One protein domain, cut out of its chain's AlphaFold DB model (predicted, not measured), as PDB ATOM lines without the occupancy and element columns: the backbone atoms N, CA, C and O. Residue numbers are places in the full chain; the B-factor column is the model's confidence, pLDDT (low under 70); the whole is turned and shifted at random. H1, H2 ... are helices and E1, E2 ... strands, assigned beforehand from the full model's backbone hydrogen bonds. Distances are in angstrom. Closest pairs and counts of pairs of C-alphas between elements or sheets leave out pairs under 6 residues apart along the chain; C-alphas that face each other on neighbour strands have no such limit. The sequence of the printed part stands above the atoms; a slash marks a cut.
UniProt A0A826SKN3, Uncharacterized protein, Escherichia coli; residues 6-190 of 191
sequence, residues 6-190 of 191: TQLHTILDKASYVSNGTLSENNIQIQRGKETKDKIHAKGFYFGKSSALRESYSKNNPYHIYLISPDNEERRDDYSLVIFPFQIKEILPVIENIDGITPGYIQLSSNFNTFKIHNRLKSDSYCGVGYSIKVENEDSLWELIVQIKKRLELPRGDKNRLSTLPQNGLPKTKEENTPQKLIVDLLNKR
ATOM      1  N   THR A   6     148.798  -4.792 145.512       89.00
ATOM      2  CA  THR A   6     148.858  -6.239 145.258       89.00
ATOM      3  C   THR A   6     147.477  -6.815 144.972       89.00
ATOM      4  O   THR A   6     147.324  -7.553 144.004       89.00
ATOM      5  N   GLN A   7     146.459  -6.452 145.760       92.62
ATOM      6  CA  GLN A   7     145.087  -6.913 145.524       92.62
ATOM      7  C   GLN A   7     144.556  -6.418 144.178       92.62
ATOM      8  O   GLN A   7     144.058  -7.220 143.391       92.62
ATOM      9  N   LEU A   8     144.722  -5.126 143.878       92.00
ATOM     10  CA  LEU A   8     144.336  -4.544 142.592       92.00
ATOM     11  C   LEU A   8     145.050  -5.222 141.422       92.00
ATOM     12  O   LEU A   8     144.417  -5.512 140.407       92.00
ATOM     13  N   HIS A   9     146.347  -5.510 141.576       90.06
ATOM     14  CA  HIS A   9     147.114  -6.234 140.569       90.06
ATOM     15  C   HIS A   9     146.501  -7.608 140.349       90.06
ATOM     16  O   HIS A   9     146.089  -7.898 139.239       90.06
ATOM     17  N   THR A  10     146.364  -8.421 141.397       92.44
ATOM     18  CA  THR A  10     145.807  -9.777 141.308       92.44
ATOM     19  C   THR A  10     144.410  -9.809 140.683       92.44
ATOM     20  O   THR A  10     144.138 -10.685 139.865       92.44
ATOM     21  N   ILE A  11     143.538  -8.859 141.029       94.62
ATOM     22  CA  ILE A  11     142.175  -8.756 140.486       94.62
ATOM     23  C   ILE A  11     142.206  -8.491 138.974       94.62
ATOM     24  O   ILE A  11     141.645  -9.265 138.193       94.62
ATOM     25  N   LEU A  12     142.901  -7.431 138.545       92.06
ATOM     26  CA  LEU A  12     143.035  -7.072 137.125       92.06
ATOM     27  C   LEU A  12     143.763  -8.154 136.330       92.06
ATOM     28  O   LEU A  12     143.446  -8.423 135.170       92.06
ATOM     29  N   ASP A  13     144.726  -8.794 136.979       90.62
ATOM     30  CA  ASP A  13     145.523  -9.846 136.401       90.62
ATOM     31  C   ASP A  13     144.694 -11.075 136.069       90.62
ATOM     32  O   ASP A  13     144.663 -11.529 134.923       90.62
ATOM     33  N   LYS A  14     143.934 -11.555 137.054       93.06
ATOM     34  CA  LYS A  14     142.978 -12.646 136.888       93.06
ATOM     35  C   LYS A  14     141.956 -12.317 135.802       93.06
ATOM     36  O   LYS A  14     141.714 -13.157 134.936       93.06
ATOM     37  N   ALA A  15     141.431 -11.088 135.795       91.12
ATOM     38  CA  ALA A  15     140.472 -10.617 134.796       91.12
ATOM     39  C   ALA A  15     141.026 -10.627 133.357       91.12
ATOM     40  O   ALA A  15     140.256 -10.719 132.401       91.12
ATOM     41  N   SER A  16     142.352 -10.562 133.187       88.88
ATOM     42  CA  SER A  16     142.995 -10.646 131.868       88.88
ATOM     43  C   SER A  16     143.024 -12.063 131.275       88.88
ATOM     44  O   SER A  16     143.132 -12.215 130.056       88.88
ATOM     45  N   TYR A  17     142.890 -13.092 132.118       86.56
ATOM     46  CA  TYR A  17     142.787 -14.496 131.706       86.56
ATOM     47  C   TYR A  17     141.339 -14.985 131.687       86.56
ATOM     48  O   TYR A  17     140.932 -15.686 130.762       86.56
ATOM     49  N   VAL A  18     140.563 -14.618 132.708       87.62
ATOM     50  CA  VAL A  18     139.171 -15.033 132.893       87.62
ATOM     51  C   VAL A  18     138.341 -13.803 133.224       87.62
ATOM     52  O   VAL A  18     138.472 -13.232 134.302       87.62
ATOM     53  N   SER A  19     137.475 -13.408 132.292       83.56
ATOM     54  CA  SER A  19     136.602 -12.248 132.472       83.56
ATOM     55  C   SER A  19     135.647 -12.449 133.654       83.56
ATOM     56  O   SER A  19     135.049 -13.515 133.807       83.56
ATOM     57  N   ASN A  20     135.480 -11.411 134.477       90.06
ATOM     58  CA  ASN A  20     134.463 -11.372 135.528       90.06
ATOM     59  C   ASN A  20     133.045 -11.304 134.901       90.06
ATOM     60  O   ASN A  20     132.889 -10.866 133.756       90.06
ATOM     61  N   GLY A  21     132.009 -11.740 135.629       89.88
ATOM     62  CA  GLY A  21     130.611 -11.697 135.177       89.88
ATOM     63  C   GLY A  21     130.174 -10.301 134.723       89.88
ATOM     64  O   GLY A  21     129.760 -10.141 133.577       89.88
ATOM     65  N   THR A  22     130.406  -9.275 135.547       92.88
ATOM     66  CA  THR A  22     130.064  -7.874 135.247       92.88
ATOM     67  C   THR A  22     130.740  -7.379 133.968       92.88
ATOM     68  O   THR A  22     130.123  -6.707 133.138       92.88
ATOM     69  N   LEU A  23     132.012  -7.734 133.763       91.44
ATOM     70  CA  LEU A  23     132.752  -7.370 132.554       91.44
ATOM     71  C   LEU A  23     132.190  -8.084 131.318       91.44
ATOM     72  O   LEU A  23     131.983  -7.457 130.278       91.44
ATOM     73  N   SER A  24     131.882  -9.375 131.451       89.62
ATOM     74  CA  SER A  24     131.336 -10.207 130.374       89.62
ATOM     75  C   SER A  24     129.959  -9.721 129.918       89.62
ATOM     76  O   SER A  24     129.740  -9.546 128.719       89.62
ATOM     77  N   GLU A  25     129.067  -9.407 130.860       93.50
ATOM     78  CA  GLU A  25     127.736  -8.839 130.601       93.50
ATOM     79  C   GLU A  25     127.803  -7.498 129.857       93.50
ATOM     80  O   GLU A  25     126.936  -7.180 129.043       93.50
ATOM     81  N   ASN A  26     128.868  -6.724 130.079       90.69
ATOM     82  CA  ASN A  26     129.082  -5.429 129.436       90.69
ATOM     83  C   ASN A  26     129.978  -5.502 128.182       90.69
ATOM     84  O   ASN A  26     130.367  -4.459 127.632       90.69
ATOM     85  N   ASN A  27     130.283  -6.716 127.701       89.12
ATOM     86  CA  ASN A  27     131.169  -6.991 126.566       89.12
ATOM     87  C   ASN A  27     132.527  -6.279 126.712       89.12
ATOM     88  O   ASN A  27     132.973  -5.535 125.828       89.12
ATOM     89  N   ILE A  28     133.138  -6.459 127.882       88.88
ATOM     90  CA  ILE A  28     134.446  -5.930 128.255       88.88
ATOM     91  C   ILE A  28     135.393  -7.101 128.459       88.88
ATOM     92  O   ILE A  28     135.116  -8.022 129.216       88.88
ATOM     93  N   GLN A  29     136.540  -7.029 127.804       89.12
ATOM     94  CA  GLN A  29     137.686  -7.877 128.065       89.12
ATOM     95  C   GLN A  29     138.818  -7.006 128.612       89.12
ATOM     96  O   GLN A  29     138.969  -5.858 128.192       89.12
ATOM     97  N   ILE A  30     139.602  -7.555 129.540       88.38
ATOM     98  CA  ILE A  30     140.842  -6.950 130.031       88.38
ATOM     99  C   ILE A  30     142.022  -7.621 129.327       88.38
ATOM    100  O   ILE A  30     142.018  -8.828 129.097       88.38
ATOM    101  N   GLN A  31     143.051  -6.850 128.997       85.00
ATOM    102  CA  GLN A  31     144.314  -7.359 128.477       85.00
ATOM    103  C   GLN A  31     145.475  -6.666 129.184       85.00
ATOM    104  O   GLN A  31     145.459  -5.451 129.376       85.00
ATOM    105  N   ARG A  32     146.518  -7.422 129.537       82.38
ATOM    106  CA  ARG A  32     147.758  -6.824 130.038       82.38
ATOM    107  C   ARG A  32     148.417  -5.957 128.963       82.38
ATOM    108  O   ARG A  32     148.541  -6.355 127.803       82.38
ATOM    109  N   GLY A  33     148.890  -4.784 129.365       75.56
ATOM    110  CA  GLY A  33     149.727  -3.934 128.535       75.56
ATOM    111  C   GLY A  33     151.063  -4.605 128.221       75.56
ATOM    112  O   GLY A  33     151.646  -5.276 129.067       75.56
ATOM    113  N   LYS A  34     151.576  -4.424 126.996       67.38
ATOM    114  CA  LYS A  34     152.906  -4.929 126.629       67.38
ATOM    115  C   LYS A  34     153.979  -4.098 127.335       67.38
ATOM    116  O   LYS A  34     154.188  -2.933 126.999       67.38
ATOM    117  N   GLU A  35     154.673  -4.707 128.285       64.38
ATOM    118  CA  GLU A  35     155.789  -4.093 129.002       64.38
ATOM    119  C   GLU A  35     157.095  -4.401 128.256       64.38
ATOM    120  O   GLU A  35     157.401  -5.553 127.966       64.38
ATOM    121  N   THR A  36     157.843  -3.367 127.860       54.78
ATOM    122  CA  THR A  36     159.101  -3.524 127.102       54.78
ATOM    123  C   THR A  36     160.355  -3.516 127.981       54.78
ATOM    124  O   THR A  36     161.439  -3.763 127.461       54.78
ATOM    125  N   LYS A  37     160.222  -3.232 129.286       54.53
ATOM    126  CA  LYS A  37     161.272  -3.289 130.323       54.53
ATOM    127  C   LYS A  37     160.626  -3.523 131.693       54.53
ATOM    128  O   LYS A  37     159.461  -3.153 131.852       54.53
ATOM    129  N   ASP A  38     161.394  -4.032 132.661       53.25
ATOM    130  CA  ASP A  38     160.988  -4.194 134.065       53.25
ATOM    131  C   ASP A  38     160.613  -2.846 134.679       53.25
ATOM    132  O   ASP A  38     161.440  -2.080 135.177       53.25
ATOM    133  N   LYS A  39     159.333  -2.504 134.587       60.25
ATOM    134  CA  LYS A  39     158.806  -1.314 135.231       60.25
ATOM    135  C   LYS A  39     158.392  -1.670 136.641       60.25
ATOM    136  O   LYS A  39     157.259  -2.077 136.878       60.25
ATOM    137  N   ILE A  40     159.311  -1.416 137.563       61.22
ATOM    138  CA  ILE A  40     159.066  -1.447 139.007       61.22
ATOM    139  C   ILE A  40     158.009  -0.399 139.403       61.22
ATOM    140  O   ILE A  40     157.388  -0.512 140.443       61.22
ATOM    141  N   HIS A  41     157.743   0.619 138.574       69.75
ATOM    142  CA  HIS A  41     156.885   1.740 138.972       69.75
ATOM    143  C   HIS A  41     155.388   1.575 138.675       69.75
ATOM    144  O   HIS A  41     154.577   2.066 139.459       69.75
ATOM    145  N   ALA A  42     155.002   0.942 137.560       75.44
ATOM    146  CA  ALA A  42     153.595   0.816 137.173       75.44
ATOM    147  C   ALA A  42     153.335  -0.326 136.181       75.44
ATOM    148  O   ALA A  42     154.129  -0.532 135.258       75.44
ATOM    149  N   LYS A  43     152.176  -0.972 136.334       79.44
ATOM    150  CA  LYS A  43     151.613  -2.009 135.462       79.44
ATOM    151  C   LYS A  43     150.443  -1.446 134.659       79.44
ATOM    152  O   LYS A  43     149.650  -0.670 135.189       79.44
ATOM    153  N   GLY A  44     150.350  -1.777 133.374       81.12
ATOM    154  CA  GLY A  44     149.307  -1.253 132.481       81.12
ATOM    155  C   GLY A  44     148.291  -2.313 132.076       81.12
ATOM    156  O   GLY A  44     148.675  -3.442 131.783       81.12
ATOM    157  N   PHE A  45     147.019  -1.933 131.978       84.06
ATOM    158  CA  PHE A  45     145.948  -2.782 131.460       84.06
ATOM    159  C   PHE A  45     145.122  -2.033 130.412       84.06
ATOM    160  O   PHE A  45     144.897  -0.823 130.501       84.06
ATOM    161  N   TYR A  46     144.680  -2.780 129.410       82.75
ATOM    162  CA  TYR A  46     143.762  -2.348 128.370       82.75
ATOM    163  C   TYR A  46     142.394  -2.967 128.611       82.75
ATOM    164  O   TYR A  46     142.313  -4.123 129.027       82.75
ATOM    165  N   PHE A  47     141.327  -2.234 128.307       84.06
ATOM    166  CA  PHE A  47     139.977  -2.782 128.333       84.06
ATOM    167  C   PHE A  47     139.127  -2.306 127.158       84.06
ATOM    168  O   PHE A  47     139.318  -1.211 126.624       84.06
ATOM    169  N   GLY A  48     138.188  -3.148 126.735       81.62
ATOM    170  CA  GLY A  48     137.303  -2.869 125.605       81.62
ATOM    171  C   GLY A  48     136.623  -4.127 125.080       81.62
ATOM    172  O   GLY A  48     136.729  -5.198 125.672       81.62
ATOM    173  N   LYS A  49     135.923  -4.006 123.950       78.94
ATOM    174  CA  LYS A  49     135.332  -5.162 123.260       78.94
ATOM    175  C   LYS A  49     136.436  -6.099 122.764       78.94
ATOM    176  O   LYS A  49     137.464  -5.627 122.284       78.94
ATOM    177  N   SER A  50     136.198  -7.413 122.788       68.75
ATOM    178  CA  SER A  50     137.203  -8.406 122.358       68.75
ATOM    179  C   SER A  50     137.715  -8.163 120.928       68.75
ATOM    180  O   SER A  50     138.913  -8.266 120.664       68.75
ATOM    181  N   SER A  51     136.833  -7.748 120.011       64.38
ATOM    182  CA  SER A  51     137.203  -7.372 118.640       64.38
ATOM    183  C   SER A  51     138.123  -6.149 118.574       64.38
ATOM    184  O   SER A  51     139.057  -6.140 117.778       64.38
ATOM    185  N   ALA A  52     137.919  -5.159 119.447       59.41
ATOM    186  CA  ALA A  52     138.739  -3.951 119.522       59.41
ATOM    187  C   ALA A  52     140.135  -4.208 120.117       59.41
ATOM    188  O   ALA A  52     141.070  -3.478 119.812       59.41
ATOM    189  N   LEU A  53     140.295  -5.250 120.943       58.22
ATOM    190  CA  LEU A  53     141.591  -5.621 121.532       58.22
ATOM    191  C   LEU A  53     142.444  -6.505 120.606       58.22
ATOM    192  O   LEU A  53     143.671  -6.458 120.664       58.22
ATOM    193  N   ARG A  54     141.809  -7.311 119.740       53.03
ATOM    194  CA  ARG A  54     142.503  -8.159 118.749       53.03
ATOM    195  C   ARG A  54     143.093  -7.359 117.589       53.03
ATOM    196  O   ARG A  54     144.080  -7.790 116.997       53.03
ATOM    197  N   GLU A  55     142.535  -6.188 117.294       48.28
ATOM    198  CA  GLU A  55     143.129  -5.218 116.379       48.28
ATOM    199  C   GLU A  55     144.301  -4.495 117.055       48.28
ATOM    200  O   GLU A  55     144.229  -3.333 117.454       48.28
ATOM    201  N   SER A  56     145.419  -5.202 117.199       40.78
ATOM    202  CA  SER A  56     146.678  -4.623 117.653       40.78
ATOM    203  C   SER A  56     146.980  -3.328 116.880       40.78
ATOM    204  O   SER A  56     147.150  -3.362 115.662       40.78
ATOM    205  N   TYR A  57     147.066  -2.202 117.593       42.84
ATOM    206  CA  TYR A  57     147.423  -0.877 117.065       42.84
ATOM    207  C   TYR A  57     146.466  -0.247 116.033       42.84
ATOM    208  O   TYR A  57     146.885   0.667 115.314       42.84
ATOM    209  N   SER A  58     145.191  -0.651 115.946       34.50
ATOM    210  CA  SER A  58     144.245   0.148 115.155       34.50
ATOM    211  C   SER A  58     143.914   1.447 115.898       34.50
ATOM    212  O   SER A  58     143.930   1.524 117.122       34.50
ATOM    213  N   LYS A  59     143.679   2.519 115.142       40.84
ATOM    214  CA  LYS A  59     143.506   3.912 115.596       40.84
ATOM    215  C   LYS A  59     142.325   4.141 116.567       40.84
ATOM    216  O   LYS A  59     142.020   5.287 116.889       40.84
ATOM    217  N   ASN A  60     141.669   3.076 117.024       43.81
ATOM    218  CA  ASN A  60     140.623   3.070 118.033       43.81
ATOM    219  C   ASN A  60     141.248   2.692 119.382       43.81
ATOM    220  O   ASN A  60     141.270   1.525 119.758       43.81
ATOM    221  N   ASN A  61     141.806   3.695 120.069       50.62
ATOM    222  CA  ASN A  61     142.511   3.567 121.348       50.62
ATOM    223  C   ASN A  61     141.793   2.601 122.314       50.62
ATOM    224  O   ASN A  61     140.702   2.949 122.782       50.62
ATOM    225  N   PRO A  62     142.374   1.432 122.652       56.53
ATOM    226  CA  PRO A  62     141.868   0.646 123.767       56.53
ATOM    227  C   PRO A  62     141.919   1.501 125.036       56.53
ATOM    228  O   PRO A  62     142.810   2.333 125.202       56.53
ATOM    229  N   TYR A  63     140.943   1.348 125.924       72.69
ATOM    230  CA  TYR A  63     140.882   2.170 127.127       72.69
ATOM    231  C   TYR A  63     141.978   1.741 128.104       72.69
ATOM    232  O   TYR A  63     142.227   0.546 128.259       72.69
ATOM    233  N   HIS A  64     142.651   2.701 128.742       77.25
ATOM    234  CA  HIS A  64     143.847   2.444 129.539       77.25
ATOM    235  C   HIS A  64     143.602   2.697 131.029       77.25
ATOM    236  O   HIS A  64     143.167   3.777 131.426       77.25
ATOM    237  N   ILE A  65     143.965   1.727 131.863       81.69
ATOM    238  CA  ILE A  65     144.175   1.941 133.298       81.69
ATOM    239  C   ILE A  65     145.581   1.498 133.664       81.69
ATOM    240  O   ILE A  65     146.143   0.572 133.075       81.69
ATOM    241  N   TYR A  66     146.149   2.174 134.650       81.56
ATOM    242  CA  TYR A  66     147.454   1.834 135.180       81.56
ATOM    243  C   TYR A  66     147.362   1.625 136.668       81.56
ATOM    244  O   TYR A  66     146.628   2.313 137.362       81.56
ATOM    245  N   LEU A  67     148.164   0.703 137.154       84.19
ATOM    246  CA  LEU A  67     148.307   0.405 138.555       84.19
ATOM    247  C   LEU A  67     149.733   0.751 138.964       84.19
ATOM    248  O   LEU A  67     150.677   0.381 138.264       84.19
ATOM    249  N   ILE A  68     149.913   1.452 140.080       78.12
ATOM    250  CA  ILE A  68     151.230   1.574 140.709       78.12
ATOM    251  C   ILE A  68     151.706   0.164 141.056       78.12
ATOM    252  O   ILE A  68     150.985  -0.577 141.723       78.12
ATOM    253  N   SER A  69     152.898  -0.221 140.588       72.56
ATOM    254  CA  SER A  69     153.347  -1.612 140.722       72.56
ATOM    255  C   SER A  69     153.340  -2.037 142.192       72.56
ATOM    256  O   SER A  69     153.758  -1.242 143.040       72.56
ATOM    257  N   PRO A  70     152.935  -3.276 142.516       75.00
ATOM    258  CA  PRO A  70     153.145  -3.821 143.858       75.00
ATOM    259  C   PRO A  70     154.634  -3.843 144.249       75.00
ATOM    260  O   PRO A  70     154.963  -3.702 145.424       75.00
ATOM    261  N   ASP A  71     155.528  -3.920 143.258       75.25
ATOM    262  CA  ASP A  71     156.986  -3.894 143.445       75.25
ATOM    263  C   ASP A  71     157.531  -2.496 143.793       75.25
ATOM    264  O   ASP A  71     158.711  -2.345 144.106       75.25
ATOM    265  N   ASN A  72     156.699  -1.449 143.725       73.50
ATOM    266  CA  ASN A  72     157.106  -0.093 144.068       73.50
ATOM    267  C   ASN A  72     157.024   0.120 145.585       73.50
ATOM    268  O   ASN A  72     156.002   0.566 146.112       73.50
ATOM    269  N   GLU A  73     158.106  -0.197 146.291       70.44
ATOM    270  CA  GLU A  73     158.157  -0.101 147.755       70.44
ATOM    271  C   GLU A  73     157.988   1.331 148.279       70.44
ATOM    272  O   GLU A  73     157.464   1.527 149.373       70.44
ATOM    273  N   GLU A  74     158.352   2.334 147.476       69.19
ATOM    274  CA  GLU A  74     158.249   3.755 147.830       69.19
ATOM    275  C   GLU A  74     156.821   4.311 147.699       69.19
ATOM    276  O   GLU A  74     156.515   5.381 148.227       69.19
ATOM    277  N   ARG A  75     155.929   3.616 146.979       67.75
ATOM    278  CA  ARG A  75     154.564   4.080 146.665       67.75
ATOM    279  C   ARG A  75     153.526   2.992 146.936       67.75
ATOM    280  O   ARG A  75     152.839   2.504 146.037       67.75
ATOM    281  N   ARG A  76     153.393   2.662 148.219       67.50
ATOM    282  CA  ARG A  76     152.312   1.845 148.782       67.50
ATOM    283  C   ARG A  76     151.299   2.767 149.461       67.50
ATOM    284  O   ARG A  76     151.359   2.971 150.668       67.50
ATOM    285  N   ASP A  77     150.426   3.378 148.666       70.50
ATOM    286  CA  ASP A  77     149.318   4.189 149.170       70.50
ATOM    287  C   ASP A  77     147.972   3.667 148.657       70.50
ATOM    288  O   ASP A  77     147.907   2.837 147.746       70.50
ATOM    289  N   ASP A  78     146.901   4.173 149.262       78.00
ATOM    290  CA  ASP A  78     145.517   3.809 148.955       78.00
ATOM    291  C   ASP A  78     145.070   4.248 147.542       78.00
ATOM    292  O   ASP A  78     144.029   3.806 147.062       78.00
ATOM    293  N   TYR A  79     145.832   5.102 146.848       77.75
ATOM    294  CA  TYR A  79     145.496   5.695 145.548       77.75
ATOM    295  C   TYR A  79     146.276   5.029 144.408       77.75
ATOM    296  O   TYR A  79     146.909   5.673 143.563       77.75
ATOM    297  N   SER A  80     146.237   3.701 144.388       80.00
ATOM    298  CA  SER A  80     147.128   2.891 143.562       80.00
ATOM    299  C   SER A  80     146.697   2.789 142.097       80.00
ATOM    300  O   SER A  80     147.532   2.507 141.235       80.00
ATOM    301  N   LEU A  81     145.417   3.013 141.785       87.06
ATOM    302  CA  LEU A  81     144.885   2.930 140.425       87.06
ATOM    303  C   LEU A  81     144.876   4.315 139.771       87.06
ATOM    304  O   LEU A  81     144.434   5.290 140.365       87.06
ATOM    305  N   VAL A  82     145.352   4.409 138.534       83.81
ATOM    306  CA  VAL A  82     145.485   5.647 137.763       83.81
ATOM    307  C   VAL A  82     144.710   5.524 136.458       83.81
ATOM    308  O   VAL A  82     144.987   4.654 135.628       83.81
ATOM    309  N   ILE A  83     143.757   6.431 136.256       81.25
ATOM    310  CA  ILE A  83     142.927   6.489 135.052       81.25
ATOM    311  C   ILE A  83     143.521   7.498 134.056       81.25
ATOM    312  O   ILE A  83     143.886   8.616 134.439       81.25
ATOM    313  N   PHE A  84     143.604   7.121 132.772       73.25
ATOM    314  CA  PHE A  84     144.181   7.951 131.709       73.25
ATOM    315  C   PHE A  84     143.659   7.589 130.300       73.25
ATOM    316  O   PHE A  84     143.369   6.423 130.048       73.25
ATOM    317  N   PRO A  85     143.670   8.518 129.320       69.31
ATOM    318  CA  PRO A  85     143.709   9.974 129.441       69.31
ATOM    319  C   PRO A  85     142.300  10.554 129.318       69.31
ATOM    320  O   PRO A  85     141.727  10.514 128.233       69.31
ATOM    321  N   PHE A  86     141.762  11.174 130.367       74.19
ATOM    322  CA  PHE A  86     140.451  11.835 130.284       74.19
ATOM    323  C   PHE A  86     140.523  13.299 130.709       74.19
ATOM    324  O   PHE A  86     141.428  13.710 131.440       74.19
ATOM    325  N   GLN A  87     139.586  14.119 130.242       72.88
ATOM    326  CA  GLN A  87     139.422  15.459 130.798       72.88
ATOM    327  C   GLN A  87     138.866  15.356 132.221       72.88
ATOM    328  O   GLN A  87     137.849  14.695 132.425       72.88
ATOM    329  N   ILE A  88     139.494  16.030 133.197       72.88
ATOM    330  CA  ILE A  88     139.085  15.931 134.611       72.88
ATOM    331  C   ILE A  88     137.602  16.262 134.810       72.88
ATOM    332  O   ILE A  88     136.905  15.560 135.527       72.88
ATOM    333  N   LYS A  89     137.108  17.280 134.097       74.50
ATOM    334  CA  LYS A  89     135.717  17.743 134.175       74.50
ATOM    335  C   LYS A  89     134.699  16.705 133.724       74.50
ATOM    336  O   LYS A  89     133.551  16.774 134.136       74.50
ATOM    337  N   GLU A  90     135.109  15.789 132.856       80.12
ATOM    338  CA  GLU A  90     134.229  14.757 132.325       80.12
ATOM    339  C   GLU A  90     134.360  13.460 133.131       80.12
ATOM    340  O   GLU A  90     133.356  12.798 133.366       80.12
ATOM    341  N   ILE A  91     135.575  13.099 133.576       81.44
ATOM    342  CA  ILE A  91     135.821  11.849 134.313       81.44
ATOM    343  C   ILE A  91     135.504  11.952 135.806       81.44
ATOM    344  O   ILE A  91     135.054  10.973 136.390       81.44
ATOM    345  N   LEU A  92     135.700  13.109 136.437       82.69
ATOM    346  CA  LEU A  92     135.482  13.247 137.876       82.69
ATOM    347  C   LEU A  92     134.017  13.001 138.280       82.69
ATOM    348  O   LEU A  92     133.813  12.181 139.172       82.69
ATOM    349  N   PRO A  93     132.999  13.544 137.576       85.25
ATOM    350  CA  PRO A  93     131.605  13.207 137.863       85.25
ATOM    351  C   PRO A  93     131.282  11.721 137.667       85.25
ATOM    352  O   PRO A  93     130.285  11.229 138.180       85.25
ATOM    353  N   VAL A  94     132.083  10.981 136.894       87.81
ATOM    354  CA  VAL A  94     131.936   9.521 136.783       87.81
ATOM    355  C   VAL A  94     132.403   8.847 138.057       87.81
ATOM    356  O   VAL A  94     131.701   8.000 138.587       87.81
ATOM    357  N   ILE A  95     133.591   9.234 138.516       87.12
ATOM    358  CA  ILE A  95     134.273   8.667 139.678       87.12
ATOM    359  C   ILE A  95     133.464   8.938 140.951       87.12
ATOM    360  O   ILE A  95     133.250   8.023 141.732       87.12
ATOM    361  N   GLU A  96     132.991  10.172 141.142       86.50
ATOM    362  CA  GLU A  96     132.274  10.597 142.356       86.50
ATOM    363  C   GLU A  96     130.899   9.937 142.527       86.50
ATOM    364  O   GLU A  96     130.381   9.891 143.636       86.50
ATOM    365  N   ASN A  97     130.314   9.407 141.449       89.31
ATOM    366  CA  ASN A  97     129.014   8.733 141.480       89.31
ATOM    367  C   ASN A  97     129.109   7.220 141.745       89.31
ATOM    368  O   ASN A  97     128.095   6.530 141.658       89.31
ATOM    369  N   ILE A  98     130.306   6.687 142.005       92.94
ATOM    370  CA  ILE A  98     130.512   5.256 142.241       92.94
ATOM    371  C   ILE A  98     130.914   5.050 143.696       92.94
ATOM    372  O   ILE A  98     132.023   5.400 144.105       92.94
ATOM    373  N   ASP A  99     130.022   4.423 144.459       93.19
ATOM    374  CA  ASP A  99     130.301   4.027 145.835       93.19
ATOM    375  C   ASP A  99     131.550   3.138 145.894       93.19
ATOM    376  O   ASP A  99     131.741   2.226 145.085       93.19
ATOM    377  N   GLY A 100     132.433   3.415 146.854       91.44
ATOM    378  CA  GLY A 100     133.702   2.702 147.011       91.44
ATOM    379  C   GLY A 100     134.817   3.148 146.058       91.44
ATOM    380  O   GLY A 100     135.884   2.531 146.060       91.44
ATOM    381  N   ILE A 101     134.626   4.222 145.282       91.94
ATOM    382  CA  ILE A 101     135.705   4.914 144.567       91.94
ATOM    383  C   ILE A 101     135.914   6.300 145.181       91.94
ATOM    384  O   ILE A 101     134.972   7.049 145.409       91.94
ATOM    385  N   THR A 102     137.166   6.675 145.447       89.06
ATOM    386  CA  THR A 102     137.497   8.029 145.924       89.06
ATOM    387  C   THR A 102     138.530   8.675 145.004       89.06
ATOM    388  O   THR A 102     139.583   8.070 144.772       89.06
ATOM    389  N   PRO A 103     138.292   9.899 144.493       85.38
ATOM    390  CA  PRO A 103     139.301  10.620 143.733       85.38
ATOM    391  C   PRO A 103     140.520  10.923 144.610       85.38
ATOM    392  O   PRO A 103     140.400  11.280 145.782       85.38
ATOM    393  N   GLY A 104     141.702  10.734 144.035       80.12
ATOM    394  CA  GLY A 104     142.983  11.022 144.663       80.12
ATOM    395  C   GLY A 104     143.613  12.270 144.084       80.12
ATOM    396  O   GLY A 104     143.025  13.345 144.079       80.12
ATOM    397  N   TYR A 105     144.838  12.119 143.596       73.19
ATOM    398  CA  TYR A 105     145.660  13.225 143.132       73.19
ATOM    399  C   TYR A 105     146.056  13.094 141.667       73.19
ATOM    400  O   TYR A 105     146.004  12.016 141.059       73.19
ATOM    401  N   ILE A 106     146.464  14.226 141.101       71.62
ATOM    402  CA  ILE A 106     147.024  14.309 139.759       71.62
ATOM    403  C   ILE A 106     148.345  13.522 139.724       71.62
ATOM    404  O   ILE A 106     149.230  13.680 140.559       71.62
ATOM    405  N   GLN A 107     148.481  12.639 138.741       68.25
ATOM    406  CA  GLN A 107     149.675  11.839 138.493       68.25
ATOM    407  C   GLN A 107     150.334  12.340 137.210       68.25
ATOM    408  O   GLN A 107     149.879  12.056 136.099       68.25
ATOM    409  N   LEU A 108     151.420  13.094 137.367       58.59
ATOM    410  CA  LEU A 108     152.284  13.517 136.267       58.59
ATOM    411  C   LEU A 108     153.272  12.396 135.969       58.59
ATOM    412  O   LEU A 108     153.941  11.911 136.881       58.59
ATOM    413  N   SER A 109     153.386  11.963 134.717       56.59
ATOM    414  CA  SER A 109     154.120  10.731 134.448       56.59
ATOM    415  C   SER A 109     155.160  10.806 133.333       56.59
ATOM    416  O   SER A 109     154.841  10.768 132.144       56.59
ATOM    417  N   SER A 110     156.411  10.645 133.760       47.53
ATOM    418  CA  SER A 110     157.509  10.024 133.014       47.53
ATOM    419  C   SER A 110     157.551   8.483 133.135       47.53
ATOM    420  O   SER A 110     158.221   7.837 132.335       47.53
ATOM    421  N   ASN A 111     156.854   7.869 134.106       50.06
ATOM    422  CA  ASN A 111     157.012   6.441 134.464       50.06
ATOM    423  C   ASN A 111     156.024   5.496 133.752       50.06
ATOM    424  O   ASN A 111     156.302   4.318 133.503       50.06
ATOM    425  N   PHE A 112     154.893   6.016 133.299       57.44
ATOM    426  CA  PHE A 112     153.878   5.276 132.569       57.44
ATOM    427  C   PHE A 112     154.099   5.487 131.055       57.44
ATOM    428  O   PHE A 112     153.256   6.036 130.370       57.44
ATOM    429  N   ASN A 113     155.284   5.105 130.531       43.97
ATOM    430  CA  ASN A 113     155.767   5.335 129.141       43.97
ATOM    431  C   ASN A 113     154.760   5.203 127.976       43.97
ATOM    432  O   ASN A 113     155.045   5.748 126.913       43.97
ATOM    433  N   THR A 114     153.614   4.538 128.119       44.88
ATOM    434  CA  THR A 114     152.530   4.616 127.124       44.88
ATOM    435  C   THR A 114     151.965   6.043 126.984       44.88
ATOM    436  O   THR A 114     151.364   6.369 125.971       44.88
ATOM    437  N   PHE A 115     152.217   6.931 127.952       43.94
ATOM    438  CA  PHE A 115     151.894   8.360 127.898       43.94
ATOM    439  C   PHE A 115     152.829   9.177 127.001       43.94
ATOM    440  O   PHE A 115     152.563  10.357 126.771       43.94
ATOM    441  N   LYS A 116     153.909   8.589 126.461       40.75
ATOM    442  CA  LYS A 116     154.733   9.265 125.453       40.75
ATOM    443  C   LYS A 116     154.028   9.227 124.099       40.75
ATOM    444  O   LYS A 116     154.409   8.461 123.214       40.75
ATOM    445  N   ILE A 117     153.039  10.098 123.906       37.03
ATOM    446  CA  ILE A 117     152.603  10.456 122.556       37.03
ATOM    447  C   ILE A 117     153.788  11.181 121.911       37.03
ATOM    448  O   ILE A 117     154.089  12.327 122.238       37.03
ATOM    449  N   HIS A 118     154.521  10.481 121.046       36.38
ATOM    450  CA  HIS A 118     155.625  11.071 120.301       36.38
ATOM    451  C   HIS A 118     155.032  12.020 119.264       36.38
ATOM    452  O   HIS A 118     154.510  11.585 118.237       36.38
ATOM    453  N   ASN A 119     155.103  13.323 119.524       37.81
ATOM    454  CA  ASN A 119     154.836  14.297 118.484       37.81
ATOM    455  C   ASN A 119     156.053  14.321 117.551       37.81
ATOM    456  O   ASN A 119     157.122  14.786 117.932       37.81
ATOM    457  N   ARG A 120     155.911  13.794 116.330       40.31
ATOM    458  CA  ARG A 120     157.017  13.702 115.357       40.31
ATOM    459  C   ARG A 120     157.597  15.065 114.945       40.31
ATOM    460  O   ARG A 120     158.639  15.093 114.308       40.31
ATOM    461  N   LEU A 121     156.932  16.172 115.288       45.34
ATOM    462  CA  LEU A 121     157.275  17.520 114.826       45.34
ATOM    463  C   LEU A 121     157.964  18.408 115.878       45.34
ATOM    464  O   LEU A 121     158.471  19.464 115.513       45.34
ATOM    465  N   LYS A 122     157.996  18.022 117.163       41.09
ATOM    466  CA  LYS A 122     158.681  18.775 118.231       41.09
ATOM    467  C   LYS A 122     159.268  17.803 119.255       41.09
ATOM    468  O   LYS A 122     158.536  16.975 119.787       41.09
ATOM    469  N   SER A 123     160.566  17.912 119.533       41.34
ATOM    470  CA  SER A 123     161.305  17.035 120.456       41.34
ATOM    471  C   SER A 123     160.945  17.193 121.935       41.34
ATOM    472  O   SER A 123     161.519  16.489 122.759       41.34
ATOM    473  N   ASP A 124     159.997  18.056 122.297       39.09
ATOM    474  CA  ASP A 124     159.759  18.383 123.699       39.09
ATOM    475  C   ASP A 124     158.501  17.682 124.218       39.09
ATOM    476  O   ASP A 124     157.360  18.033 123.917       39.09
ATOM    477  N   SER A 125     158.787  16.606 124.952       40.09
ATOM    478  CA  SER A 125     157.955  15.802 125.852       40.09
ATOM    479  C   SER A 125     156.502  16.248 126.060       40.09
ATOM    480  O   SER A 125     156.222  17.241 126.732       40.09
ATOM    481  N   TYR A 126     155.563  15.409 125.616       41.19
ATOM    482  CA  TYR A 126     154.194  15.433 126.122       41.19
ATOM    483  C   TYR A 126     154.144  14.752 127.500       41.19
ATOM    484  O   TYR A 126     154.405  13.552 127.606       41.19
ATOM    485  N   CYS A 127     153.807  15.505 128.548       48.31
ATOM    486  CA  CYS A 127     153.475  14.959 129.863       48.31
ATOM    487  C   CYS A 127     151.964  14.718 129.914       48.31
ATOM    488  O   CYS A 127     151.184  15.658 130.035       48.31
ATOM    489  N   GLY A 128     151.542  13.461 129.787       53.09
ATOM    490  CA  GLY A 128     150.159  13.088 130.065       53.09
ATOM    491  C   GLY A 128     149.862  13.174 131.565       53.09
ATOM    492  O   GLY A 128     150.700  12.769 132.376       53.09
ATOM    493  N   VAL A 129     148.676  13.677 131.926       61.38
ATOM    494  CA  VAL A 129     148.193  13.692 133.310       61.38
ATOM    495  C   VAL A 129     147.155  12.598 133.525       61.38
ATOM    496  O   VAL A 129     146.119  12.573 132.856       61.38
ATOM    497  N   GLY A 130     147.450  11.688 134.455       72.50
ATOM    498  CA  GLY A 130     146.497  10.714 134.981       72.50
ATOM    499  C   GLY A 130     145.899  11.179 136.304       72.50
ATOM    500  O   GLY A 130     146.439  12.070 136.958       72.50
ATOM    501  N   TYR A 131     144.802  10.556 136.720       77.62
ATOM    502  CA  TYR A 131     144.195  10.800 138.029       77.62
ATOM    503  C   TYR A 131     144.255   9.513 138.824       77.62
ATOM    504  O   TYR A 131     143.760   8.481 138.365       77.62
ATOM    505  N   SER A 132     144.909   9.571 139.979       82.62
ATOM    506  CA  SER A 132     144.891   8.451 140.908       82.62
ATOM    507  C   SER A 132     143.572   8.391 141.652       82.62
ATOM    508  O   SER A 132     142.958   9.422 141.924       82.62
ATOM    509  N   ILE A 133     143.137   7.179 141.951       88.06
ATOM    510  CA  ILE A 133     141.893   6.896 142.643       88.06
ATOM    511  C   ILE A 133     142.110   5.767 143.644       88.06
ATOM    512  O   ILE A 133     142.915   4.858 143.427       88.06
ATOM    513  N   LYS A 134     141.366   5.852 144.739       90.75
ATOM    514  CA  LYS A 134     141.233   4.798 145.734       90.75
ATOM    515  C   LYS A 134     140.063   3.913 145.345       90.75
ATOM    516  O   LYS A 134     139.015   4.429 144.958       90.75
ATOM    517  N   VAL A 135     140.242   2.607 145.485       93.19
ATOM    518  CA  VAL A 135     139.222   1.598 145.190       93.19
ATOM    519  C   VAL A 135     139.031   0.746 146.432       93.19
ATOM    520  O   VAL A 135     139.998   0.197 146.945       93.19
ATOM    521  N   GLU A 136     137.810   0.643 146.943       94.44
ATOM    522  CA  GLU A 136     137.540  -0.061 148.202       94.44
ATOM    523  C   GLU A 136     137.257  -1.553 148.026       94.44
ATOM    524  O   GLU A 136     137.517  -2.338 148.934       94.44
ATOM    525  N   ASN A 137     136.736  -1.957 146.868       94.69
ATOM    526  CA  ASN A 137     136.373  -3.342 146.591       94.69
ATOM    527  C   ASN A 137     136.358  -3.636 145.078       94.69
ATOM    528  O   ASN A 137     136.468  -2.734 144.245       94.69
ATOM    529  N   GLU A 138     136.271  -4.923 144.738       95.00
ATOM    530  CA  GLU A 138     136.300  -5.407 143.354       95.00
ATOM    531  C   GLU A 138     135.061  -4.971 142.548       95.00
ATOM    532  O   GLU A 138     135.196  -4.607 141.381       95.00
ATOM    533  N   ASP A 139     133.879  -4.910 143.164       95.19
ATOM    534  CA  ASP A 139     132.645  -4.519 142.473       95.19
ATOM    535  C   ASP A 139     132.699  -3.053 142.015       95.19
ATOM    536  O   ASP A 139     132.403  -2.742 140.858       95.19
ATOM    537  N   SER A 140     133.187  -2.155 142.877       94.94
ATOM    538  CA  SER A 140     133.418  -0.741 142.554       94.94
ATOM    539  C   SER A 140     134.415  -0.568 141.399       94.94
ATOM    540  O   SER A 140     134.247   0.322 140.562       94.94
ATOM    541  N   LEU A 141     135.446  -1.421 141.316       94.69
ATOM    542  CA  LEU A 141     136.403  -1.415 140.201       94.69
ATOM    543  C   LEU A 141     135.719  -1.759 138.874       94.69
ATOM    544  O   LEU A 141     135.960  -1.103 137.856       94.69
ATOM    545  N   TRP A 142     134.882  -2.795 138.873       95.19
ATOM    546  CA  TRP A 142     134.168  -3.226 137.675       95.19
ATOM    547  C   TRP A 142     133.136  -2.205 137.227       95.19
ATOM    548  O   TRP A 142     133.107  -1.876 136.038       95.19
ATOM    549  N   GLU A 143     132.381  -1.629 138.159       95.50
ATOM    550  CA  GLU A 143     131.437  -0.559 137.846       95.50
ATOM    551  C   GLU A 143     132.152   0.645 137.221       95.50
ATOM    552  O   GLU A 143     131.728   1.147 136.179       95.50
ATOM    553  N   LEU A 144     133.306   1.048 137.758       93.44
ATOM    554  CA  LEU A 144     134.129   2.107 137.172       93.44
ATOM    555  C   LEU A 144     134.519   1.808 135.718       93.44
ATOM    556  O   LEU A 144     134.331   2.655 134.840       93.44
ATOM    557  N   ILE A 145     135.040   0.612 135.436       92.25
ATOM    558  CA  ILE A 145     135.444   0.213 134.079       92.25
ATOM    559  C   ILE A 145     134.241   0.226 133.119       92.25
ATOM    560  O   ILE A 145     134.344   0.728 131.992       92.25
ATOM    561  N   VAL A 146     133.085  -0.271 133.568       92.75
ATOM    562  CA  VAL A 146     131.832  -0.265 132.800       92.75
ATOM    563  C   VAL A 146     131.380   1.162 132.492       92.75
ATOM    564  O   VAL A 146     131.075   1.484 131.340       92.75
ATOM    565  N   GLN A 147     131.372   2.034 133.496       92.25
ATOM    566  CA  GLN A 147     130.939   3.425 133.385       92.25
ATOM    567  C   GLN A 147     131.841   4.252 132.465       92.25
ATOM    568  O   GLN A 147     131.346   5.083 131.693       92.25
ATOM    569  N   ILE A 148     133.151   3.999 132.497       89.50
ATOM    570  CA  ILE A 148     134.113   4.616 131.582       89.50
ATOM    571  C   ILE A 148     133.851   4.155 130.145       89.50
ATOM    572  O   ILE A 148     133.711   4.992 129.250       89.50
ATOM    573  N   LYS A 149     133.715   2.841 129.910       88.06
ATOM    574  CA  LYS A 149     133.414   2.303 128.573       88.06
ATOM    575  C   LYS A 149     132.120   2.884 128.011       88.06
ATOM    576  O   LYS A 149     132.127   3.381 126.887       88.06
ATOM    577  N   LYS A 150     131.025   2.854 128.782       89.44
ATOM    578  CA  LYS A 150     129.714   3.371 128.350       89.44
ATOM    579  C   LYS A 150     129.824   4.804 127.836       89.44
ATOM    580  O   LYS A 150     129.351   5.093 126.743       89.44
ATOM    581  N   ARG A 151     130.510   5.678 128.579       88.56
ATOM    582  CA  ARG A 151     130.691   7.082 128.182       88.56
ATOM    583  C   ARG A 151     131.609   7.258 126.981       88.56
ATOM    584  O   ARG A 151     131.410   8.179 126.200       88.56
ATOM    585  N   LEU A 152     132.604   6.397 126.801       82.38
ATOM    586  CA  LEU A 152     133.480   6.464 125.629       82.38
ATOM    587  C   LEU A 152     132.797   5.993 124.341       82.38
ATOM    588  O   LEU A 152     133.152   6.462 123.256       82.38
ATOM    589  N   GLU A 153     131.822   5.093 124.457       84.19
ATOM    590  CA  GLU A 153     131.023   4.578 123.340       84.19
ATOM    591  C   GLU A 153     129.856   5.502 122.941       84.19
ATOM    592  O   GLU A 153     129.209   5.249 121.923       84.19
ATOM    593  N   LEU A 154     129.604   6.590 123.682       86.69
ATOM    594  CA  LEU A 154     128.567   7.565 123.333       86.69
ATOM    595  C   LEU A 154     128.835   8.240 121.968       86.69
ATOM    596  O   LEU A 154     129.996   8.405 121.566       86.69
ATOM    597  N   PRO A 155     127.790   8.672 121.234       84.31
ATOM    598  CA  PRO A 155     127.933   9.363 119.950       84.31
ATOM    599  C   PRO A 155     128.809  10.623 120.028       84.31
ATOM    600  O   PRO A 155     128.954  11.250 121.075       84.31
ATOM    601  N   ARG A 156     129.444  11.012 118.914       79.19
ATOM    602  CA  ARG A 156     130.236  12.260 118.877       79.19
ATOM    603  C   ARG A 156     129.304  13.453 119.113       79.19
ATOM    604  O   ARG A 156     128.260  13.527 118.478       79.19
ATOM    605  N   GLY A 157     129.705  14.377 119.985       77.00
ATOM    606  CA  GLY A 157     128.902  15.550 120.355       77.00
ATOM    607  C   GLY A 157     127.964  15.336 121.548       77.00
ATOM    608  O   GLY A 157     127.351  16.301 121.999       77.00
ATOM    609  N   ASP A 158     127.875  14.116 122.088       86.94
ATOM    610  CA  ASP A 158     127.184  13.876 123.356       86.94
ATOM    611  C   ASP A 158     127.941  14.559 124.507       86.94
ATOM    612  O   ASP A 158     129.159  14.425 124.631       86.94
ATOM    613  N   LYS A 159     127.215  15.302 125.349       84.50
ATOM    614  CA  LYS A 159     127.775  16.068 126.473       84.50
ATOM    615  C   LYS A 159     128.375  15.181 127.564       84.50
ATOM    616  O   LYS A 159     129.228  15.644 128.311       84.50
ATOM    617  N   ASN A 160     127.927  13.931 127.656       84.88
ATOM    618  CA  ASN A 160     128.395  12.953 128.633       84.88
ATOM    619  C   ASN A 160     129.501  12.051 128.072       84.88
ATOM    620  O   ASN A 160     129.993  11.167 128.780       84.88
ATOM    621  N   ARG A 161     129.873  12.229 126.797       84.88
ATOM    622  CA  ARG A 161     130.946  11.458 126.182       84.88
ATOM    623  C   ARG A 161     132.286  11.845 126.791       84.88
ATOM    624  O   ARG A 161     132.639  13.018 126.812       84.88
ATOM    625  N   LEU A 162     133.061  10.840 127.195       81.31
ATOM    626  CA  LEU A 162     134.446  11.053 127.607       81.31
ATOM    627  C   LEU A 162     135.333  11.350 126.389       81.31
ATOM    628  O   LEU A 162     135.317  10.636 125.379       81.31
ATOM    629  N   SER A 163     136.158  12.377 126.524       70.56
ATOM    630  CA  SER A 163     137.109  12.871 125.537       70.56
ATOM    631  C   SER A 163     138.542  12.549 125.963       70.56
ATOM    632  O   SER A 163     138.951  12.788 127.104       70.56
ATOM    633  N   THR A 164     139.342  12.047 125.018       62.38
ATOM    634  CA  THR A 164     140.766  11.744 125.220       62.38
ATOM    635  C   THR A 164     141.644  12.886 124.663       62.38
ATOM    636  O   THR A 164     141.948  12.910 123.478       62.38
ATOM    637  N   LEU A 165     142.057  13.830 125.534       61.50
ATOM    638  CA  LEU A 165     142.962  14.998 125.295       61.50
ATOM    639  C   LEU A 165     142.473  16.077 124.284       61.50
ATOM    640  O   LEU A 165     141.676  15.754 123.408       61.50
ATOM    641  N   PRO A 166     142.895  17.376 124.383       51.12
ATOM    642  CA  PRO A 166     144.065  17.968 125.070       51.12
ATOM    643  C   PRO A 166     143.788  18.631 126.437       51.12
ATOM    644  O   PRO A 166     142.773  19.287 126.650       51.12
ATOM    645  N   GLN A 167     144.743  18.499 127.361       51.97
ATOM    646  CA  GLN A 167     144.669  19.009 128.734       51.97
ATOM    647  C   GLN A 167     145.381  20.365 128.893       51.97
ATOM    648  O   GLN A 167     146.537  20.450 129.305       51.97
ATOM    649  N   ASN A 168     144.677  21.447 128.559       45.66
ATOM    650  CA  ASN A 168     145.166  22.811 128.772       45.66
ATOM    651  C   ASN A 168     144.987  23.234 130.242       45.66
ATOM    652  O   ASN A 168     143.894  23.108 130.790       45.66
ATOM    653  N   GLY A 169     146.039  23.788 130.857       47.69
ATOM    654  CA  GLY A 169     145.995  24.340 132.221       47.69
ATOM    655  C   GLY A 169     146.274  23.345 133.352       47.69
ATOM    656  O   GLY A 169     145.997  23.668 134.503       47.69
ATOM    657  N   LEU A 170     146.800  22.156 133.041       53.12
ATOM    658  CA  LEU A 170     147.254  21.205 134.055       53.12
ATOM    659  C   LEU A 170     148.705  21.457 134.493       53.12
ATOM    660  O   LEU A 170     149.472  22.041 133.716       53.12
ATOM    661  N   PRO A 171     149.075  20.988 135.702       47.38
ATOM    662  CA  PRO A 171     150.431  21.075 136.218       47.38
ATOM    663  C   PRO A 171     151.449  20.516 135.232       47.38
ATOM    664  O   PRO A 171     151.297  19.400 134.728       47.38
ATOM    665  N   LYS A 172     152.489  21.292 134.951       53.31
ATOM    666  CA  LYS A 172     153.587  20.890 134.066       53.31
ATOM    667  C   LYS A 172     154.768  20.331 134.849       53.31
ATOM    668  O   LYS A 172     155.615  19.662 134.257       53.31
ATOM    669  N   THR A 173     154.822  20.571 136.158       51.59
ATOM    670  CA  THR A 173     155.933  20.163 137.026       51.59
ATOM    671  C   THR A 173     155.441  19.432 138.276       51.59
ATOM    672  O   THR A 173     154.303  19.587 138.713       51.59
ATOM    673  N   LYS A 174     156.308  18.601 138.873       48.25
ATOM    674  CA  LYS A 174     156.000  17.836 140.099       48.25
ATOM    675  C   LYS A 174     155.721  18.732 141.315       48.25
ATOM    676  O   LYS A 174     154.995  18.313 142.209       48.25
ATOM    677  N   GLU A 175     156.285  19.935 141.339       49.75
ATOM    678  CA  GLU A 175     156.131  20.930 142.413       49.75
ATOM    679  C   GLU A 175     154.720  21.531 142.444       49.75
ATOM    680  O   GLU A 175     154.198  21.854 143.505       49.75
ATOM    681  N   GLU A 176     154.057  21.591 141.290       47.22
ATOM    682  CA  GLU A 176     152.678  22.061 141.139       47.22
ATOM    683  C   GLU A 176     151.635  21.000 141.552       47.22
ATOM    684  O   GLU A 176     150.453  21.187 141.294       47.22
ATOM    685  N   ASN A 177     152.034  19.869 142.155       46.66
ATOM    686  CA  ASN A 177     151.212  18.657 142.273       46.66
ATOM    687  C   ASN A 177     150.794  18.279 143.713       46.66
ATOM    688  O   ASN A 177     150.662  17.102 144.050       46.66
ATOM    689  N   THR A 178     150.610  19.264 144.596       49.06
ATOM    690  CA  THR A 178     150.231  19.024 146.005       49.06
ATOM    691  C   THR A 178     148.895  18.257 146.159       49.06
ATOM    692  O   THR A 178     147.936  18.539 145.435       49.06
ATOM    693  N   PRO A 179     148.770  17.341 147.147       46.53
ATOM    694  CA  PRO A 179     148.056  16.059 146.988       46.53
ATOM    695  C   PRO A 179     146.522  16.075 147.008       46.53
ATOM    696  O   PRO A 179     145.916  15.039 146.796       46.53
ATOM    697  N   GLN A 180     145.864  17.196 147.282       46.84
ATOM    698  CA  GLN A 180     144.392  17.246 147.419       46.84
ATOM    699  C   GLN A 180     143.824  18.591 146.968       46.84
ATOM    700  O   GLN A 180     142.750  18.655 146.373       46.84
ATOM    701  N   LYS A 181     144.585  19.672 147.177       44.91
ATOM    702  CA  LYS A 181     144.164  21.023 146.807       44.91
ATOM    703  C   LYS A 181     143.980  21.207 145.308       44.91
ATOM    704  O   LYS A 181     143.069  21.914 144.933       44.91
ATOM    705  N   LEU A 182     144.754  20.561 144.431       51.25
ATOM    706  CA  LEU A 182     144.670  20.887 143.002       51.25
ATOM    707  C   LEU A 182     143.413  20.400 142.290       51.25
ATOM    708  O   LEU A 182     142.897  21.142 141.461       51.25
ATOM    709  N   ILE A 183     142.914  19.195 142.581       52.47
ATOM    710  CA  ILE A 183     141.655  18.737 141.972       52.47
ATOM    711  C   ILE A 183     140.510  19.624 142.468       52.47
ATOM    712  O   ILE A 183     139.737  20.127 141.660       52.47
ATOM    713  N   VAL A 184     140.480  19.915 143.770       49.28
ATOM    714  CA  VAL A 184     139.471  20.776 144.405       49.28
ATOM    715  C   VAL A 184     139.578  22.244 143.945       49.28
ATOM    716  O   VAL A 184     138.572  22.863 143.615       49.28
ATOM    717  N   ASP A 185     140.780  22.808 143.826       49.53
ATOM    718  CA  ASP A 185     141.023  24.188 143.378       49.53
ATOM    719  C   ASP A 185     140.762  24.359 141.870       49.53
ATOM    720  O   ASP A 185     140.295  25.417 141.443       49.53
ATOM    721  N   LEU A 186     141.024  23.332 141.045       51.25
ATOM    722  CA  LEU A 186     140.652  23.315 139.620       51.25
ATOM    723  C   LEU A 186     139.130  23.321 139.419       51.25
ATOM    724  O   LEU A 186     138.661  23.851 138.408       51.25
ATOM    725  N   LEU A 187     138.376  22.758 140.367       49.94
ATOM    726  CA  LEU A 187     136.913  22.818 140.398       49.94
ATOM    727  C   LEU A 187     136.432  24.188 140.896       49.94
ATOM    728  O   LEU A 187     135.591  24.805 140.251       49.94
ATOM    729  N   ASN A 188     137.030  24.702 141.975       44.69
ATOM    730  CA  ASN A 188     136.602  25.940 142.637       44.69
ATOM    731  C   ASN A 188     136.948  27.227 141.873       44.69
ATOM    732  O   ASN A 188     136.251  28.227 142.015       44.69
ATOM    733  N   LYS A 189     137.992  27.246 141.034       48.06
ATOM    734  CA  LYS A 189     138.360  28.439 140.236       48.06
ATOM    735  C   LYS A 189     137.382  28.776 139.096       48.06
ATOM    736  O   LYS A 189     137.704  29.628 138.267       48.06
ATOM    737  N   ARG A 190     136.235  28.098 138.989       48.25
ATOM    738  CA  ARG A 190     135.231  28.346 137.937       48.25
ATOM    739  C   ARG A 190     133.778  28.350 138.433       48.25
ATOM    740  O   ARG A 190     132.888  28.205 137.596       48.25
TER     741      ARG A 190
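What this domain is: This is residues 6 to 190 of the 191 residues of an uncharacterized protein of Escherichia coli (UniProt A0A826SKN3). A strongly twisted sheet of six strands curls round one helix, H5, with H1 and H4 on the same face as H5. H6 packs on the edge strand E5, and the short helix H3 lies by E1 at the other edge; the loop of residues 119 to 124 sticks out. The printed part has 185 residues, with six named helices and six named strands in the order H1 H2 E1 E2 H3 E3 E4 H4 E5 E6 H5 H6; under half of the residues are in named elements. The sheet is all antiparallel, in the order E1 - E2 - E3 - E4 - E6 - E5, and the class is mixed, helices and strands. The whole is compact, with a radius of gyration of the C-alphas of 16.0 A, and rounded, spanning 41 by 40 by 39 A.

How they stand to each other: The sheet has E1, residues 29 to 32, and E5, residues 101 to 108, as edge strands; E2, residues 42 to 48, E3, residues 63 to 68, E4, residues 81 to 84, and E6, residues 129 to 135, are inner strands. E1 and E2 form a hairpin, with N 31 and O 46 2.8 A apart, within hydrogen-bond range. E2 and E3 are antiparallel neighbours, with N 45 and O 65 at 2.9 A. E3 and E4 form a hairpin, with N 82 and O 66 at 2.7 A. For E4 and E6, N 83 and O 131 are 2.9 A apart. E5 and E6 form a hairpin, with N 104 and O 132 at 2.8 A; E5 bends by 51 degrees at residue 105. H1, residues 6 to 17, is on the sheet at a height of 8.4 A, over E3 and only just over E2, where 3 of its 12 C-alphas fall. It runs along the strands, at 21 degrees to E3 on the local plane, and the C-alphas of Ser 16 and Ile 30 in E1 are 4.7 A apart, the closest of the two elements. H5, residues 138 to 152, touches H2, residues 21 to 25, with residues 142 to 146 alone; their closest C-alphas, Thr 22 and Trp 142, are 6.7 A apart. H5 also touches H4, residues 88 to 95, with residues 144 to 148 alone, at a steep tilt of 41 degrees, opposite ways; the closest C-alphas are those of Ile 95 and Leu 144, 7.0 A apart. H4 is over E6 at a height of 9.0 A. E4, H4 and E5 make a split strand-helix-strand unit, two strands running the same way with E6 between them, and its crossover is right-handed. H3, residues 50 to 54, is on the sheet, and its closest C-alpha pair with E1 is Ser 50 and Gln 29, 5.8 A. H6, residues 181 to 188, is on the sheet; the C-alphas of Ile 183 and Tyr 105 in E5 are their closest, 6.9 A. Every O i to N i+4 pair is within hydrogen-bond range in H2, H3, H5 and H6, against 7 of 8 in H1 and 2 of 4 in H4.

Where its parts are: H1 begins at C-alpha 6, (148.858, -6.239, 145.258), and is 17.0 A long. H2 measures 6.1 A, E1 10.3 A, E2 20.3 A, H3 6.4 A, E3 17.1 A and E4 10.1 A. H4 measures 10.1 A, E5 20.4 A and E6 19.2 A. H5, the longest helix, measures 21.5 A from C-alpha 138, (136.300, -5.407, 143.354). H6 measures 9.9 A and ends at C-alpha 188, (136.602, 25.940, 142.637).

The domain as a whole: The C-alphas farthest apart, Gly 21 and Lys 122, are 44.8 A apart. The printed part has no cut. The links E3 to E4, E5 to E6 and H5 to H6 are long. The mean pLDDT of the printed part is 71.3; 75 residues are under 70, among them 107 to 129 and 164 to 190.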